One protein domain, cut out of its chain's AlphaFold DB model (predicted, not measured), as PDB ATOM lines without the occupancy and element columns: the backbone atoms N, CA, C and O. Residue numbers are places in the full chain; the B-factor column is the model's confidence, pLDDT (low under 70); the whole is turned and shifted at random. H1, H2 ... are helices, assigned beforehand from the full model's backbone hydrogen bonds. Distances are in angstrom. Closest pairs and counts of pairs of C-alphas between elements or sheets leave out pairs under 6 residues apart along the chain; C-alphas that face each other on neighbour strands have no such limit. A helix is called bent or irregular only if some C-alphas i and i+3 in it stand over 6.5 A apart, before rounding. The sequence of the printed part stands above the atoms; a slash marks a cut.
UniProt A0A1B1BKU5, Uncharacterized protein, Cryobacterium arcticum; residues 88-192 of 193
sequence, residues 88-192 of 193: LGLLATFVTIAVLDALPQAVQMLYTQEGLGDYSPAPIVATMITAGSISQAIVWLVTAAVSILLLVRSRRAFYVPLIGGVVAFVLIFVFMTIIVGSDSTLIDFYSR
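What this domain is: This is residues 88 to 192 of the 193 residues of an uncharacterized protein of Cryobacterium arcticum (UniProt A0A1B1BKU5). Look for a long, slender up-and-down bundle of three helical rods, each running against the one before it: H1a, H2 and H3, their centres in a triangle, with H2 and H3 as its long hairpin. At one end of the bundle the second arm of the bent H1, H1b, turns away from H1a, and the short H4 turns off beyond the end of H3. The printed part has 105 residues and four named helices, H1, H2, H3 and H4 in that order; it is all helix. It is loose, with a radius of gyration of the C-alphas of 17.4 A, and a rod of 58 by 22 by 22 A.

How they stand to each other: Begin at H1, residues 88 to 113, by its hydrogen bonds assigned as one helix but bent: C-alphas 101 and 104 are 7.2 A apart. Its arms H1a, 88 to 101, and H1b, 104 to 113, stand at a steep tilt of 57 degrees. H1a touches H2, residues 123 to 152, which meets it with residues 129 to 140 alone; the closest C-alphas, of Ile 97 and Ser 133, are 5.2 A apart, at a shallow tilt of 7 degrees, opposite ways. H2 and H3, residues 159 to 181, touch as a hairpin at 4 degrees, a shallow tilt, closest at the C-alphas of Thr 143 and Gly 164, 5.5 A. H1a and H3 are close but not clearly touching, with the C-alphas of Gly 89 and Gly 165 closest at 6.7 A. H4, residues 184 to 191, is about perpendicular to H3, at 90 degrees, and close but not clearly touching, with the C-alphas of Gly 181 and Ile 187 closest at 7.6 A. H1b and H4 are apart. Every O i to N i+4 pair is within hydrogen-bond range in H1a, H1b, H3 and H4, and 25 of 26 in H2.

Where its parts are: Find C-alpha 88 at (27.987, 75.464, 98.291); from there H1a runs 20.0 A. H2 runs 44.6 A from C-alpha 123 at (4.998, 75.052, 74.989), and is neither bent nor irregular, but only just: C-alphas 123 and 126 are 6.5 A apart. H3 runs 33.2 A, and H4 ends at C-alpha 191, (-2.762, 55.785, 85.639).

The domain as a whole: The C-alphas of Ser 154 and Arg 192, the two farthest apart, are 58.7 A from each other. The printed part has no cut; no link is long, and H3 to H4 is tight. Mean pLDDT of the printed part is 93.0, and no printed residue is under 70.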
ATOM      1  N   LEU A  88      28.836  76.637  98.478       97.62
ATOM      2  CA  LEU A  88      27.987  75.464  98.291       97.62
ATOM      3  C   LEU A  88      26.667  75.843  97.608       97.62
ATOM      4  O   LEU A  88      26.271  75.193  96.648       97.62
ATOM      5  N   GLY A  89      26.014  76.911  98.067       96.56
ATOM      6  CA  GLY A  89      24.772  77.415  97.487       96.56
ATOM      7  C   GLY A  89      24.944  77.873  96.040       96.56
ATOM      8  O   GLY A  89      24.071  77.624  95.215       96.56
ATOM      9  N   LEU A  90      26.080  78.493  95.707       97.75
ATOM     10  CA  LEU A  90      26.384  78.913  94.340       97.75
ATOM     11  C   LEU A  90      26.520  77.698  93.425       97.75
ATOM     12  O   LEU A  90      25.878  77.632  92.380       97.75
ATOM     13  N   LEU A  91      27.313  76.713  93.855       98.31
ATOM     14  CA  LEU A  91      27.489  75.464  93.125       98.31
ATOM     15  C   LEU A  91      26.152  74.735  92.949       98.31
ATOM     16  O   LEU A  91      25.818  74.335  91.837       98.31
ATOM     17  N   ALA A  92      25.364  74.619  94.018       96.50
ATOM     18  CA  ALA A  92      24.042  74.006  93.973       96.50
ATOM     19  C   ALA A  92      23.102  74.733  93.000       96.50
ATOM     20  O   ALA A  92      22.353  74.076  92.281       96.50
ATOM     21  N   THR A  93      23.173  76.065  92.921       97.44
ATOM     22  CA  THR A  93      22.377  76.866  91.977       97.44
ATOM     23  C   THR A  93      22.763  76.553  90.533       97.44
ATOM     24  O   THR A  93      21.889  76.272  89.717       97.44
ATOM     25  N   PHE A  94      24.062  76.513  90.217       98.12
ATOM     26  CA  PHE A  94      24.533  76.127  88.882       98.12
ATOM     27  C   PHE A  94      24.120  74.704  88.504       98.12
ATOM     28  O   PHE A  94      23.607  74.487  87.408       98.12
ATOM     29  N   VAL A  95      24.299  73.745  89.418       97.56
ATOM     30  CA  VAL A  95      23.873  72.354  89.208       97.56
ATOM     31  C   VAL A  95      22.364  72.286  88.979       97.56
ATOM     32  O   VAL A  95      21.915  71.599  88.071       97.56
ATOM     33  N   THR A  96      21.580  73.034  89.753       96.44
ATOM     34  CA  THR A  96      20.117  73.071  89.628       96.44
ATOM     35  C   THR A  96      19.672  73.598  88.266       96.44
ATOM     36  O   THR A  96      18.811  72.994  87.632       96.44
ATOM     37  N   ILE A  97      20.272  74.694  87.796       95.81
ATOM     38  CA  ILE A  97      19.985  75.254  86.469       95.81
ATOM     39  C   ILE A  97      20.345  74.238  85.378       95.81
ATOM     40  O   ILE A  97      19.532  73.971  84.499       95.81
ATOM     41  N   ALA A  98      21.512  73.597  85.481       96.69
ATOM     42  CA  ALA A  98      21.922  72.571  84.525       96.69
ATOM     43  C   ALA A  98      20.964  71.364  84.507       96.69
ATOM     44  O   ALA A  98      20.664  70.828  83.443       96.69
ATOM     45  N   VAL A  99      20.454  70.947  85.672       94.56
ATOM     46  CA  VAL A  99      19.448  69.878  85.778       94.56
ATOM     47  C   VAL A  99      18.130  70.282  85.114       94.56
ATOM     48  O   VAL A  99      17.535  69.461  84.418       94.56
ATOM     49  N   LEU A 100      17.679  71.529  85.291       93.44
ATOM     50  CA  LEU A 100      16.476  72.046  84.629       93.44
ATOM     51  C   LEU A 100      16.624  72.047  83.100       93.44
ATOM     52  O   LEU A 100      15.716  71.599  82.405       93.44
ATOM     53  N   ASP A 101      17.775  72.475  82.581       94.56
ATOM     54  CA  ASP A 101      18.049  72.486  81.137       94.56
ATOM     55  C   ASP A 101      18.174  71.071  80.550       94.56
ATOM     56  O   ASP A 101      17.770  70.820  79.414       94.56
ATOM     57  N   ALA A 102      18.699  70.120  81.328       94.69
ATOM     58  CA  ALA A 102      18.811  68.721  80.926       94.69
ATOM     59  C   ALA A 102      17.474  67.956  80.991       94.69
ATOM     60  O   ALA A 102      17.384  66.836  80.479       94.69
ATOM     61  N   LEU A 103      16.429  68.534  81.594       91.94
ATOM     62  CA  LEU A 103      15.170  67.839  81.857       91.94
ATOM     63  C   LEU A 103      14.479  67.306  80.590       91.94
ATOM     64  O   LEU A 103      14.130  66.127  80.592       91.94
ATOM     65  N   PRO A 104      14.311  68.073  79.493       92.75
ATOM     66  CA  PRO A 104      13.679  67.548  78.281       92.75
ATOM     67  C   PRO A 104      14.411  66.333  77.701       92.75
ATOM     68  O   PRO A 104      13.777  65.397  77.225       92.75
ATOM     69  N   GLN A 105      15.746  66.321  77.779       95.00
ATOM     70  CA  GLN A 105      16.561  65.187  77.334       95.00
ATOM     71  C   GLN A 105      16.402  63.976  78.258       95.00
ATOM     72  O   GLN A 105      16.279  62.850  77.781       95.00
ATOM     73  N   ALA A 106      16.354  64.195  79.574       93.81
ATOM     74  CA  ALA A 106      16.106  63.126  80.536       93.81
ATOM     75  C   ALA A 106      14.719  62.486  80.333       93.81
ATOM     76  O   ALA A 106      14.606  61.260  80.340       93.81
ATOM     77  N   VAL A 107      13.685  63.299  80.087       92.81
ATOM     78  CA  VAL A 107      12.325  62.817  79.791       92.81
ATOM     79  C   VAL A 107      12.279  62.085  78.450       92.81
ATOM     80  O   VAL A 107      11.715  60.999  78.381       92.81
ATOM     81  N   GLN A 108      12.934  62.598  77.406       94.81
ATOM     82  CA  GLN A 108      13.056  61.876  76.134       94.81
ATOM     83  C   GLN A 108      13.705  60.500  76.322       94.81
ATOM     84  O   GLN A 108      13.245  59.518  75.744       94.81
ATOM     85  N   MET A 109      14.755  60.402  77.138       95.94
ATOM     86  CA  MET A 109      15.392  59.115  77.417       95.94
ATOM     87  C   MET A 109      14.428  58.145  78.111       95.94
ATOM     88  O   MET A 109      14.400  56.971  77.748       95.94
ATOM     89  N   LEU A 110      13.609  58.633  79.049       93.56
ATOM     90  CA  LEU A 110      12.541  57.847  79.670       93.56
ATOM     91  C   LEU A 110      11.509  57.382  78.630       93.56
ATOM     92  O   LEU A 110      11.190  56.201  78.578       93.56
ATOM     93  N   TYR A 111      11.048  58.273  77.748       94.44
ATOM     94  CA  TYR A 111      10.118  57.929  76.666       94.44
ATOM     95  C   TYR A 111      10.661  56.825  75.755       94.44
ATOM     96  O   TYR A 111       9.934  55.898  75.400       94.44
ATOM     97  N   THR A 112      11.944  56.897  75.401       95.19
ATOM     98  CA  THR A 112      12.600  55.873  74.585       95.19
ATOM     99  C   THR A 112      12.696  54.534  75.322       95.19
ATOM    100  O   THR A 112      12.518  53.489  74.698       95.19
ATOM    101  N   GLN A 113      12.954  54.545  76.635       94.44
ATOM    102  CA  GLN A 113      13.007  53.329  77.462       94.44
ATOM    103  C   GLN A 113      11.629  52.668  77.608       94.44
ATOM    104  O   GLN A 113      11.533  51.447  77.525       94.44
ATOM    105  N   GLU A 114      10.575  53.473  77.750       92.62
ATOM    106  CA  GLU A 114       9.187  53.013  77.900       92.62
ATOM    107  C   GLU A 114       8.477  52.757  76.554       92.62
ATOM    108  O   GLU A 114       7.318  52.345  76.518       92.62
ATOM    109  N   GLY A 115       9.145  53.001  75.421       91.62
ATOM    110  CA  GLY A 115       8.567  52.799  74.088       91.62
ATOM    111  C   GLY A 115       7.445  53.783  73.729       91.62
ATOM    112  O   GLY A 115       6.614  53.476  72.876       91.62
ATOM    113  N   LEU A 116       7.424  54.961  74.359       89.94
ATOM    114  CA  LEU A 116       6.417  56.011  74.153       89.94
ATOM    115  C   LEU A 116       6.678  56.871  72.901       89.94
ATOM    116  O   LEU A 116       5.816  57.649  72.499       89.94
ATOM    117  N   GLY A 117       7.843  56.713  72.264       90.12
ATOM    118  CA  GLY A 117       8.229  57.439  71.053       90.12
ATOM    119  C   GLY A 117       8.945  58.760  71.341       90.12
ATOM    120  O   GLY A 117       9.728  58.860  72.287       90.12
ATOM    121  N   ASP A 118       8.711  59.764  70.499       92.44
ATOM    122  CA  ASP A 118       9.366  61.068  70.615       92.44
ATOM    123  C   ASP A 118       8.644  61.965  71.627       92.44
ATOM    124  O   ASP A 118       7.434  62.194  71.545       92.44
ATOM    125  N   TYR A 119       9.402  62.507  72.577       90.00
ATOM    126  CA  TYR A 119       8.912  63.464  73.554       90.00
ATOM    127  C   TYR A 119       8.661  64.820  72.888       90.00
ATOM    128  O   TYR A 119       9.564  65.453  72.336       90.00
ATOM    129  N   SER A 120       7.420  65.294  72.990       90.06
ATOM    130  CA  SER A 120       7.014  66.624  72.544       90.06
ATOM    131  C   SER A 120       6.631  67.473  73.762       90.06
ATOM    132  O   SER A 120       5.517  67.339  74.269       90.06
ATOM    133  N   PRO A 121       7.541  68.321  74.282       87.50
ATOM    134  CA  PRO A 121       7.250  69.144  75.450       87.50
ATOM    135  C   PRO A 121       6.126  70.137  75.160       87.50
ATOM    136  O   PRO A 121       6.108  70.794  74.115       87.50
ATOM    137  N   ALA A 122       5.231  70.325  76.132       89.38
ATOM    138  CA  ALA A 122       4.245  71.393  76.062       89.38
ATOM    139  C   ALA A 122       4.947  72.766  75.929       89.38
ATOM    140  O   ALA A 122       5.994  72.980  76.549       89.38
ATOM    141  N   PRO A 123       4.369  73.742  75.200       88.62
ATOM    142  CA  PRO A 123       4.998  75.052  74.989       88.62
ATOM    143  C   PRO A 123       5.397  75.778  76.284       88.62
ATOM    144  O   PRO A 123       6.364  76.536  76.309       88.62
ATOM    145  N   ILE A 124       4.675  75.517  77.377       89.44
ATOM    146  CA  ILE A 124       4.921  76.106  78.697       89.44
ATOM    147  C   ILE A 124       6.210  75.601  79.367       89.44
ATOM    148  O   ILE A 124       6.769  76.302  80.211       89.44
ATOM    149  N   VAL A 125       6.717  74.420  78.991       92.31
ATOM    150  CA  VAL A 125       7.866  73.773  79.649       92.31
ATOM    151  C   VAL A 125       9.129  74.622  79.518       92.31
ATOM    152  O   VAL A 125       9.794  74.885  80.516       92.31
ATOM    153  N   ALA A 126       9.428  75.129  78.318       92.31
ATOM    154  CA  ALA A 126      10.600  75.979  78.087       92.31
ATOM    155  C   ALA A 126      10.530  77.289  78.892       92.31
ATOM    156  O   ALA A 126      11.526  77.743  79.465       92.31
ATOM    157  N   THR A 127       9.335  77.882  78.986       94.50
ATOM    158  CA  THR A 127       9.097  79.069  79.813       94.50
ATOM    159  C   THR A 127       9.283  78.757  81.297       94.50
ATOM    160  O   THR A 127       9.893  79.559  81.996       94.50
ATOM    161  N   MET A 128       8.817  77.601  81.781       93.81
ATOM    162  CA  MET A 128       8.982  77.191  83.181       93.81
ATOM    163  C   MET A 128      10.424  76.857  83.543       93.81
ATOM    164  O   MET A 128      10.866  77.254  84.617       93.81
ATOM    165  N   ILE A 129      11.176  76.202  82.657       94.62
ATOM    166  CA  ILE A 129      12.617  75.978  82.838       94.62
ATOM    167  C   ILE A 129      13.327  77.327  82.976       94.62
ATOM    168  O   ILE A 129      14.012  77.572  83.967       94.62
ATOM    169  N   THR A 130      13.073  78.250  82.044       96.12
ATOM    170  CA  THR A 130      13.686  79.586  82.063       96.12
ATOM    171  C   THR A 130      13.302  80.369  83.322       96.12
ATOM    172  O   THR A 130      14.163  80.917  84.012       96.12
ATOM    173  N   ALA A 131      12.010  80.407  83.655       96.56
ATOM    174  CA  ALA A 131      11.502  81.096  84.837       96.56
ATOM    175  C   ALA A 131      12.042  80.479  86.137       96.56
ATOM    176  O   ALA A 131      12.397  81.216  87.062       96.56
ATOM    177  N   GLY A 132      12.155  79.151  86.196       95.50
ATOM    178  CA  GLY A 132      12.743  78.413  87.310       95.50
ATOM    179  C   GLY A 132      14.212  78.763  87.504       95.50
ATOM    180  O   GLY A 132      14.608  79.144  88.606       95.50
ATOM    181  N   SER A 133      15.001  78.744  86.429       96.94
ATOM    182  CA  SER A 133      16.422  79.107  86.448       96.94
ATOM    183  C   SER A 133      16.651  80.554  86.895       96.94
ATOM    184  O   SER A 133      17.499  80.812  87.755       96.94
ATOM    185  N   ILE A 134      15.852  81.503  86.394       97.94
ATOM    186  CA  ILE A 134      15.909  82.910  86.827       97.94
ATOM    187  C   ILE A 134      15.539  83.034  88.310       97.94
ATOM    188  O   ILE A 134      16.234  83.715  89.064       97.94
ATOM    189  N   SER A 135      14.475  82.360  88.750       98.00
ATOM    190  CA  SER A 135      14.033  82.401  90.149       98.00
ATOM    191  C   SER A 135      15.106  81.860  91.096       98.00
ATOM    192  O   SER A 135      15.378  82.478  92.124       98.00
ATOM    193  N   GLN A 136      15.766  80.757  90.727       97.31
ATOM    194  CA  GLN A 136      16.889  80.187  91.478       97.31
ATOM    195  C   GLN A 136      18.052  81.173  91.598       97.31
ATOM    196  O   GLN A 136      18.540  81.430  92.701       97.31
ATOM    197  N   ALA A 137      18.449  81.788  90.481       97.62
ATOM    198  CA  ALA A 137      19.507  82.789  90.477       97.62
ATOM    199  C   ALA A 137      19.160  83.990  91.375       97.62
ATOM    200  O   ALA A 137      19.995  84.424  92.169       97.62
ATOM    201  N   ILE A 138      17.924  84.496  91.310       98.38
ATOM    202  CA  ILE A 138      17.466  85.619  92.143       98.38
ATOM    203  C   ILE A 138      17.497  85.246  93.628       98.38
ATOM    204  O   ILE A 138      18.022  86.012  94.437       98.38
ATOM    205  N   VAL A 139      16.968  84.080  93.998       98.06
ATOM    206  CA  VAL A 139      16.955  83.624  95.397       98.06
ATOM    207  C   VAL A 139      18.370  83.487  95.934       98.06
ATOM    208  O   VAL A 139      18.651  83.969  97.036       98.06
ATOM    209  N   TRP A 140      19.279  82.900  95.154       97.56
ATOM    210  CA  TRP A 140      20.677  82.802  95.547       97.56
ATOM    211  C   TRP A 140      21.326  84.187  95.692       97.56
ATOM    212  O   TRP A 140      21.958  84.451  96.716       97.56
ATOM    213  N   LEU A 141      21.118  85.101  94.738       98.06
ATOM    214  CA  LEU A 141      21.672  86.461  94.782       98.06
ATOM    215  C   LEU A 141      21.188  87.247  96.003       98.06
ATOM    216  O   LEU A 141      21.998  87.865  96.694       98.06
ATOM    217  N   VAL A 142      19.887  87.203  96.301       98.12
ATOM    218  CA  VAL A 142      19.312  87.860  97.484       98.12
ATOM    219  C   VAL A 142      19.892  87.253  98.758       98.12
ATOM    220  O   VAL A 142      20.336  87.981  99.649       98.12
ATOM    221  N   THR A 143      19.957  85.924  98.826       97.56
ATOM    222  CA  THR A 143      20.538  85.199  99.962       97.56
ATOM    223  C   THR A 143      22.000  85.592 100.180       97.56
ATOM    224  O   THR A 143      22.395  85.906 101.306       97.56
ATOM    225  N   ALA A 144      22.800  85.636  99.114       96.00
ATOM    226  CA  ALA A 144      24.206  86.014  99.161       96.00
ATOM    227  C   ALA A 144      24.384  87.477  99.582       96.00
ATOM    228  O   ALA A 144      25.152  87.758 100.504       96.00
ATOM    229  N   ALA A 145      23.627  88.399  98.983       96.12
ATOM    230  CA  ALA A 145      23.678  89.819  99.309       96.12
ATOM    231  C   ALA A 145      23.350  90.072 100.788       96.12
ATOM    232  O   ALA A 145      24.117  90.737 101.485       96.12
ATOM    233  N   VAL A 146      22.257  89.495 101.302       94.94
ATOM    234  CA  VAL A 146      21.871  89.643 102.715       94.94
ATOM    235  C   VAL A 146      22.922  89.026 103.639       94.94
ATOM    236  O   VAL A 146      23.290  89.643 104.642       94.94
ATOM    237  N   SER A 147      23.455  87.854 103.291       92.12
ATOM    238  CA  SER A 147      24.500  87.187 104.078       92.12
ATOM    239  C   SER A 147      25.770  88.035 104.171       92.12
ATOM    240  O   SER A 147      26.301  88.230 105.265       92.12
ATOM    241  N   ILE A 148      26.225  88.604 103.050       92.00
ATOM    242  CA  ILE A 148      27.406  89.478 102.997       92.00
ATOM    243  C   ILE A 148      27.160  90.766 103.792       92.00
ATOM    244  O   ILE A 148      28.004  91.158 104.599       92.00
ATOM    245  N   LEU A 149      25.992  91.399 103.635       91.81
ATOM    246  CA  LEU A 149      25.631  92.613 104.378       91.81
ATOM    247  C   LEU A 149      25.608  92.383 105.897       91.81
ATOM    248  O   LEU A 149      26.023  93.259 106.660       91.81
ATOM    249  N   LEU A 150      25.142  91.217 106.354       88.75
ATOM    250  CA  LEU A 150      25.168  90.848 107.773       88.75
ATOM    251  C   LEU A 150      26.594  90.615 108.279       88.75
ATOM    252  O   LEU A 150      26.921  91.063 109.382       88.75
ATOM    253  N   LEU A 151      27.445  89.993 107.460       87.88
ATOM    254  CA  LEU A 151      28.841  89.725 107.799       87.88
ATOM    255  C   LEU A 151      29.654  91.021 107.934       87.88
ATOM    256  O   LEU A 151      30.409  91.177 108.895       87.88
ATOM    257  N   VAL A 152      29.439  91.983 107.027       88.81
ATOM    258  CA  VAL A 152      30.041  93.332 107.086       88.81
ATOM    259  C   VAL A 152      29.562  94.098 108.322       88.81
ATOM    260  O   VAL A 152      30.319  94.857 108.923       88.81
ATOM    261  N   ARG A 153      28.326  93.855 108.767       90.56
ATOM    262  CA  ARG A 153      27.751  94.445 109.986       90.56
ATOM    263  C   ARG A 153      28.113  93.700 111.276       90.56
ATOM    264  O   ARG A 153      27.563  94.029 112.323       90.56
ATOM    265  N   SER A 154      29.007  92.708 111.227       80.19
ATOM    266  CA  SER A 154      29.380  91.866 112.380       80.19
ATOM    267  C   SER A 154      28.181  91.199 113.078       80.19
ATOM    268  O   SER A 154      28.210  90.954 114.286       80.19
ATOM    269  N   ARG A 155      27.112  90.897 112.328       81.38
ATOM    270  CA  ARG A 155      25.943  90.144 112.817       81.38
ATOM    271  C   ARG A 155      26.050  88.683 112.382       81.38
ATOM    272  O   ARG A 155      26.718  88.377 111.402       81.38
ATOM    273  N   ARG A 156      25.359  87.792 113.102       80.06
ATOM    274  CA  ARG A 156      25.344  86.351 112.807       80.06
ATOM    275  C   ARG A 156      24.670  86.090 111.460       80.06
ATOM    276  O   ARG A 156      23.460  86.290 111.353       80.06
ATOM    277  N   ALA A 157      25.439  85.668 110.461       84.50
ATOM    278  CA  ALA A 157      24.950  85.511 109.090       84.50
ATOM    279  C   ALA A 157      24.595  84.059 108.729       84.50
ATOM    280  O   ALA A 157      23.820  83.858 107.795       84.50
ATOM    281  N   PHE A 158      25.082  83.058 109.476       87.19
ATOM    282  CA  PHE A 158      24.994  81.649 109.059       87.19
ATOM    283  C   PHE A 158      23.582  81.129 108.737       87.19
ATOM    284  O   PHE A 158      23.431  80.264 107.875       87.19
ATOM    285  N   TYR A 159      22.539  81.628 109.405       89.31
ATOM    286  CA  TYR A 159      21.171  81.147 109.182       89.31
ATOM    287  C   TYR A 159      20.599  81.588 107.829       89.31
ATOM    288  O   TYR A 159      19.711  80.924 107.297       89.31
ATOM    289  N   VAL A 160      21.088  82.696 107.261       94.06
ATOM    290  CA  VAL A 160      20.531  83.260 106.024       94.06
ATOM    291  C   VAL A 160      20.797  82.357 104.816       94.06
ATOM    292  O   VAL A 160      19.819  82.002 104.158       94.06
ATOM    293  N   PRO A 161      22.040  81.899 104.544       92.25
ATOM    294  CA  PRO A 161      22.298  80.919 103.492       92.25
ATOM    295  C   PRO A 161      21.478  79.641 103.641       92.25
ATOM    296  O   PRO A 161      20.995  79.100 102.651       92.25
ATOM    297  N   LEU A 162      21.290  79.176 104.879       95.50
ATOM    298  CA  LEU A 162      20.536  77.959 105.155       95.50
ATOM    299  C   LEU A 162      19.054  78.116 104.782       95.50
ATOM    300  O   LEU A 162      18.512  77.277 104.066       95.50
ATOM    301  N   ILE A 163      18.413  79.207 105.212       96.69
ATOM    302  CA  ILE A 163      17.012  79.501 104.868       96.69
ATOM    303  C   ILE A 163      16.866  79.711 103.359       96.69
ATOM    304  O   ILE A 163      15.947  79.162 102.756       96.69
ATOM    305  N   GLY A 164      17.784  80.457 102.738       96.00
ATOM    306  CA  GLY A 164      17.791  80.661 101.288       96.00
ATOM    307  C   GLY A 164      17.877  79.346 100.513       96.00
ATOM    308  O   GLY A 164      17.130  79.150  99.559       96.00
ATOM    309  N   GLY A 165      18.708  78.408 100.979       95.56
ATOM    310  CA  GLY A 165      18.792  77.055 100.426       95.56
ATOM    311  C   GLY A 165      17.481  76.273 100.541       95.56
ATOM    312  O   GLY A 165      17.069  75.632  99.580       95.56
ATOM    313  N   VAL A 166      16.780  76.367 101.676       97.81
ATOM    314  CA  VAL A 166      15.461  75.730 101.845       97.81
ATOM    315  C   VAL A 166      14.424  76.344 100.902       97.81
ATOM    316  O   VAL A 166      13.664  75.612 100.274       97.81
ATOM    317  N   VAL A 167      14.402  77.671 100.750       98.06
ATOM    318  CA  VAL A 167      13.486  78.345  99.812       98.06
ATOM    319  C   VAL A 167      13.780  77.927  98.369       98.06
ATOM    320  O   VAL A 167      12.856  77.584  97.634       98.06
ATOM    321  N   ALA A 168      15.055  77.899  97.975       96.25
ATOM    322  CA  ALA A 168      15.493  77.410  96.671       96.25
ATOM    323  C   ALA A 168      15.056  75.954  96.433       96.25
ATOM    324  O   ALA A 168      14.531  75.626  95.369       96.25
ATOM    325  N   PHE A 169      15.201  75.094  97.442       96.06
ATOM    326  CA  PHE A 169      14.753  73.707  97.383       96.06
ATOM    327  C   PHE A 169      13.231  73.594  97.209       96.06
ATOM    328  O   PHE A 169      12.755  72.857  96.352       96.06
ATOM    329  N   VAL A 170      12.435  74.357  97.956       98.00
ATOM    330  CA  VAL A 170      10.973  74.345  97.780       98.00
ATOM    331  C   VAL A 170      10.584  74.831  96.382       98.00
ATOM    332  O   VAL A 170       9.718  74.238  95.741       98.00
ATOM    333  N   LEU A 171      11.248  75.870  95.873       96.69
ATOM    334  CA  LEU A 171      10.971  76.397  94.539       96.69
ATOM    335  C   LEU A 171      11.202  75.363  93.440       96.69
ATOM    336  O   LEU A 171      10.353  75.242  92.559       96.69
ATOM    337  N   ILE A 172      12.293  74.589  93.485       94.00
ATOM    338  CA  ILE A 172      12.517  73.558  92.461       94.00
ATOM    339  C   ILE A 172      11.403  72.501  92.474       94.00
ATOM    340  O   ILE A 172      10.933  72.121  91.404       94.00
ATOM    341  N   PHE A 173      10.902  72.096  93.646       95.00
ATOM    342  CA  PHE A 173       9.771  71.163  93.743       95.00
ATOM    343  C   PHE A 173       8.499  71.716  93.100       95.00
ATOM    344  O   PHE A 173       7.803  70.987  92.392       95.00
ATOM    345  N   VAL A 174       8.208  73.003  93.303       95.88
ATOM    346  CA  VAL A 174       7.050  73.662  92.680       95.88
ATOM    347  C   VAL A 174       7.173  73.647  91.156       95.88
ATOM    348  O   VAL A 174       6.257  73.179  90.480       95.88
ATOM    349  N   PHE A 175       8.309  74.091  90.608       93.56
ATOM    350  CA  PHE A 175       8.524  74.097  89.155       93.56
ATOM    351  C   PHE A 175       8.477  72.685  88.560       93.56
ATOM    352  O   PHE A 175       7.817  72.479  87.544       93.56
ATOM    353  N   MET A 176       9.104  71.703  89.216       90.12
ATOM    354  CA  MET A 176       9.077  70.308  88.765       90.12
ATOM    355  C   MET A 176       7.665  69.733  88.744       90.12
ATOM    356  O   MET A 176       7.287  69.087  87.770       90.12
ATOM    357  N   THR A 177       6.862  70.009  89.772       92.00
ATOM    358  CA  THR A 177       5.474  69.530  89.841       92.00
ATOM    359  C   THR A 177       4.639  70.089  88.689       92.00
ATOM    360  O   THR A 177       3.879  69.351  88.069       92.00
ATOM    361  N   ILE A 178       4.808  71.374  88.362       91.88
ATOM    362  CA  ILE A 178       4.095  72.017  87.247       91.88
ATOM    363  C   ILE A 178       4.540  71.429  85.902       91.88
ATOM    364  O   ILE A 178       3.697  71.144  85.055       91.88
ATOM    365  N   ILE A 179       5.849  71.237  85.702       90.19
ATOM    366  CA  ILE A 179       6.398  70.704  84.449       90.19
ATOM    367  C   ILE A 179       5.925  69.267  84.222       90.19
ATOM    368  O   ILE A 179       5.351  68.978  83.175       90.19
ATOM    369  N   VAL A 180       6.107  68.381  85.203       87.62
ATOM    370  CA  VAL A 180       5.683  66.975  85.092       87.62
ATOM    371  C   VAL A 180       4.163  66.878  84.958       87.62
ATOM    372  O   VAL A 180       3.669  66.116  84.136       87.62
ATOM    373  N   GLY A 181       3.416  67.703  85.696       89.00
ATOM    374  CA  GLY A 181       1.958  67.763  85.597       89.00
ATOM    375  C   GLY A 181       1.433  68.255  84.244       89.00
ATOM    376  O   GLY A 181       0.242  68.114  83.977       89.00
ATOM    377  N   SER A 182       2.289  68.827  83.389       90.56
ATOM    378  CA  SER A 182       1.917  69.238  82.030       90.56
ATOM    379  C   SER A 182       2.032  68.117  80.990       90.56
ATOM    380  O   SER A 182       1.536  68.283  79.876       90.56
ATOM    381  N   ASP A 183       2.649  66.984  81.339       88.44
ATOM    382  CA  ASP A 183       2.808  65.831  80.454       88.44
ATOM    383  C   ASP A 183       1.666  64.821  80.658       88.44
ATOM    384  O   ASP A 183       1.701  63.970  81.549       88.44
ATOM    385  N   SER A 184       0.636  64.908  79.812       85.44
ATOM    386  CA  SER A 184      -0.511  63.997  79.869       85.44
ATOM    387  C   SER A 184      -0.153  62.554  79.513       85.44
ATOM    388  O   SER A 184      -0.759  61.639  80.057       85.44
ATOM    389  N   THR A 185       0.827  62.327  78.633       88.31
ATOM    390  CA  THR A 185       1.203  60.978  78.180       88.31
ATOM    391  C   THR A 185       1.766  60.161  79.334       88.31
ATOM    392  O   THR A 185       1.381  59.005  79.524       88.31
ATOM    393  N   LEU A 186       2.642  60.769  80.140       85.88
ATOM    394  CA  LEU A 186       3.180  60.126  81.336       85.88
ATOM    395  C   LEU A 186       2.086  59.867  82.377       85.88
ATOM    396  O   LEU A 186       2.029  58.776  82.941       85.88
ATOM    397  N   ILE A 187       1.196  60.835  82.611       89.31
ATOM    398  CA  ILE A 187       0.083  60.676  83.562       89.31
ATOM    399  C   ILE A 187      -0.822  59.515  83.138       89.31
ATOM    400  O   ILE A 187      -1.122  58.635  83.948       89.31
ATOM    401  N   ASP A 188      -1.206  59.476  81.864       89.94
ATOM    402  CA  ASP A 188      -2.064  58.433  81.315       89.94
ATOM    403  C   ASP A 188      -1.397  57.058  81.405       89.94
ATOM    404  O   ASP A 188      -2.062  56.088  81.770       89.94
ATOM    405  N   PHE A 189      -0.094  56.964  81.123       87.38
ATOM    406  CA  PHE A 189       0.667  55.718  81.220       87.38
ATOM    407  C   PHE A 189       0.680  55.153  82.647       87.38
ATOM    408  O   PHE A 189       0.333  53.988  82.836       87.38
ATOM    409  N   TYR A 190       0.992  55.975  83.653       86.94
ATOM    410  CA  TYR A 190       1.043  55.538  85.056       86.94
ATOM    411  C   TYR A 190      -0.332  55.379  85.719       86.94
ATOM    412  O   TYR A 190      -0.437  54.751  86.771       86.94
ATOM    413  N   SER A 191      -1.390  55.946  85.137       90.25
ATOM    414  CA  SER A 191      -2.762  55.785  85.639       90.25
ATOM    415  C   SER A 191      -3.416  54.455  85.241       90.25
ATOM    416  O   SER A 191      -4.467  54.105  85.784       90.25
ATOM    417  N   ARG A 192      -2.825  53.717  84.290       85.25
ATOM    418  CA  ARG A 192      -3.337  52.416  83.842       85.25
ATOM    419  C   ARG A 192      -2.993  51.330  84.877       85.25
ATOM    420  O   ARG A 192      -1.842  51.277  85.304       85.25
TER     421      ARG A 192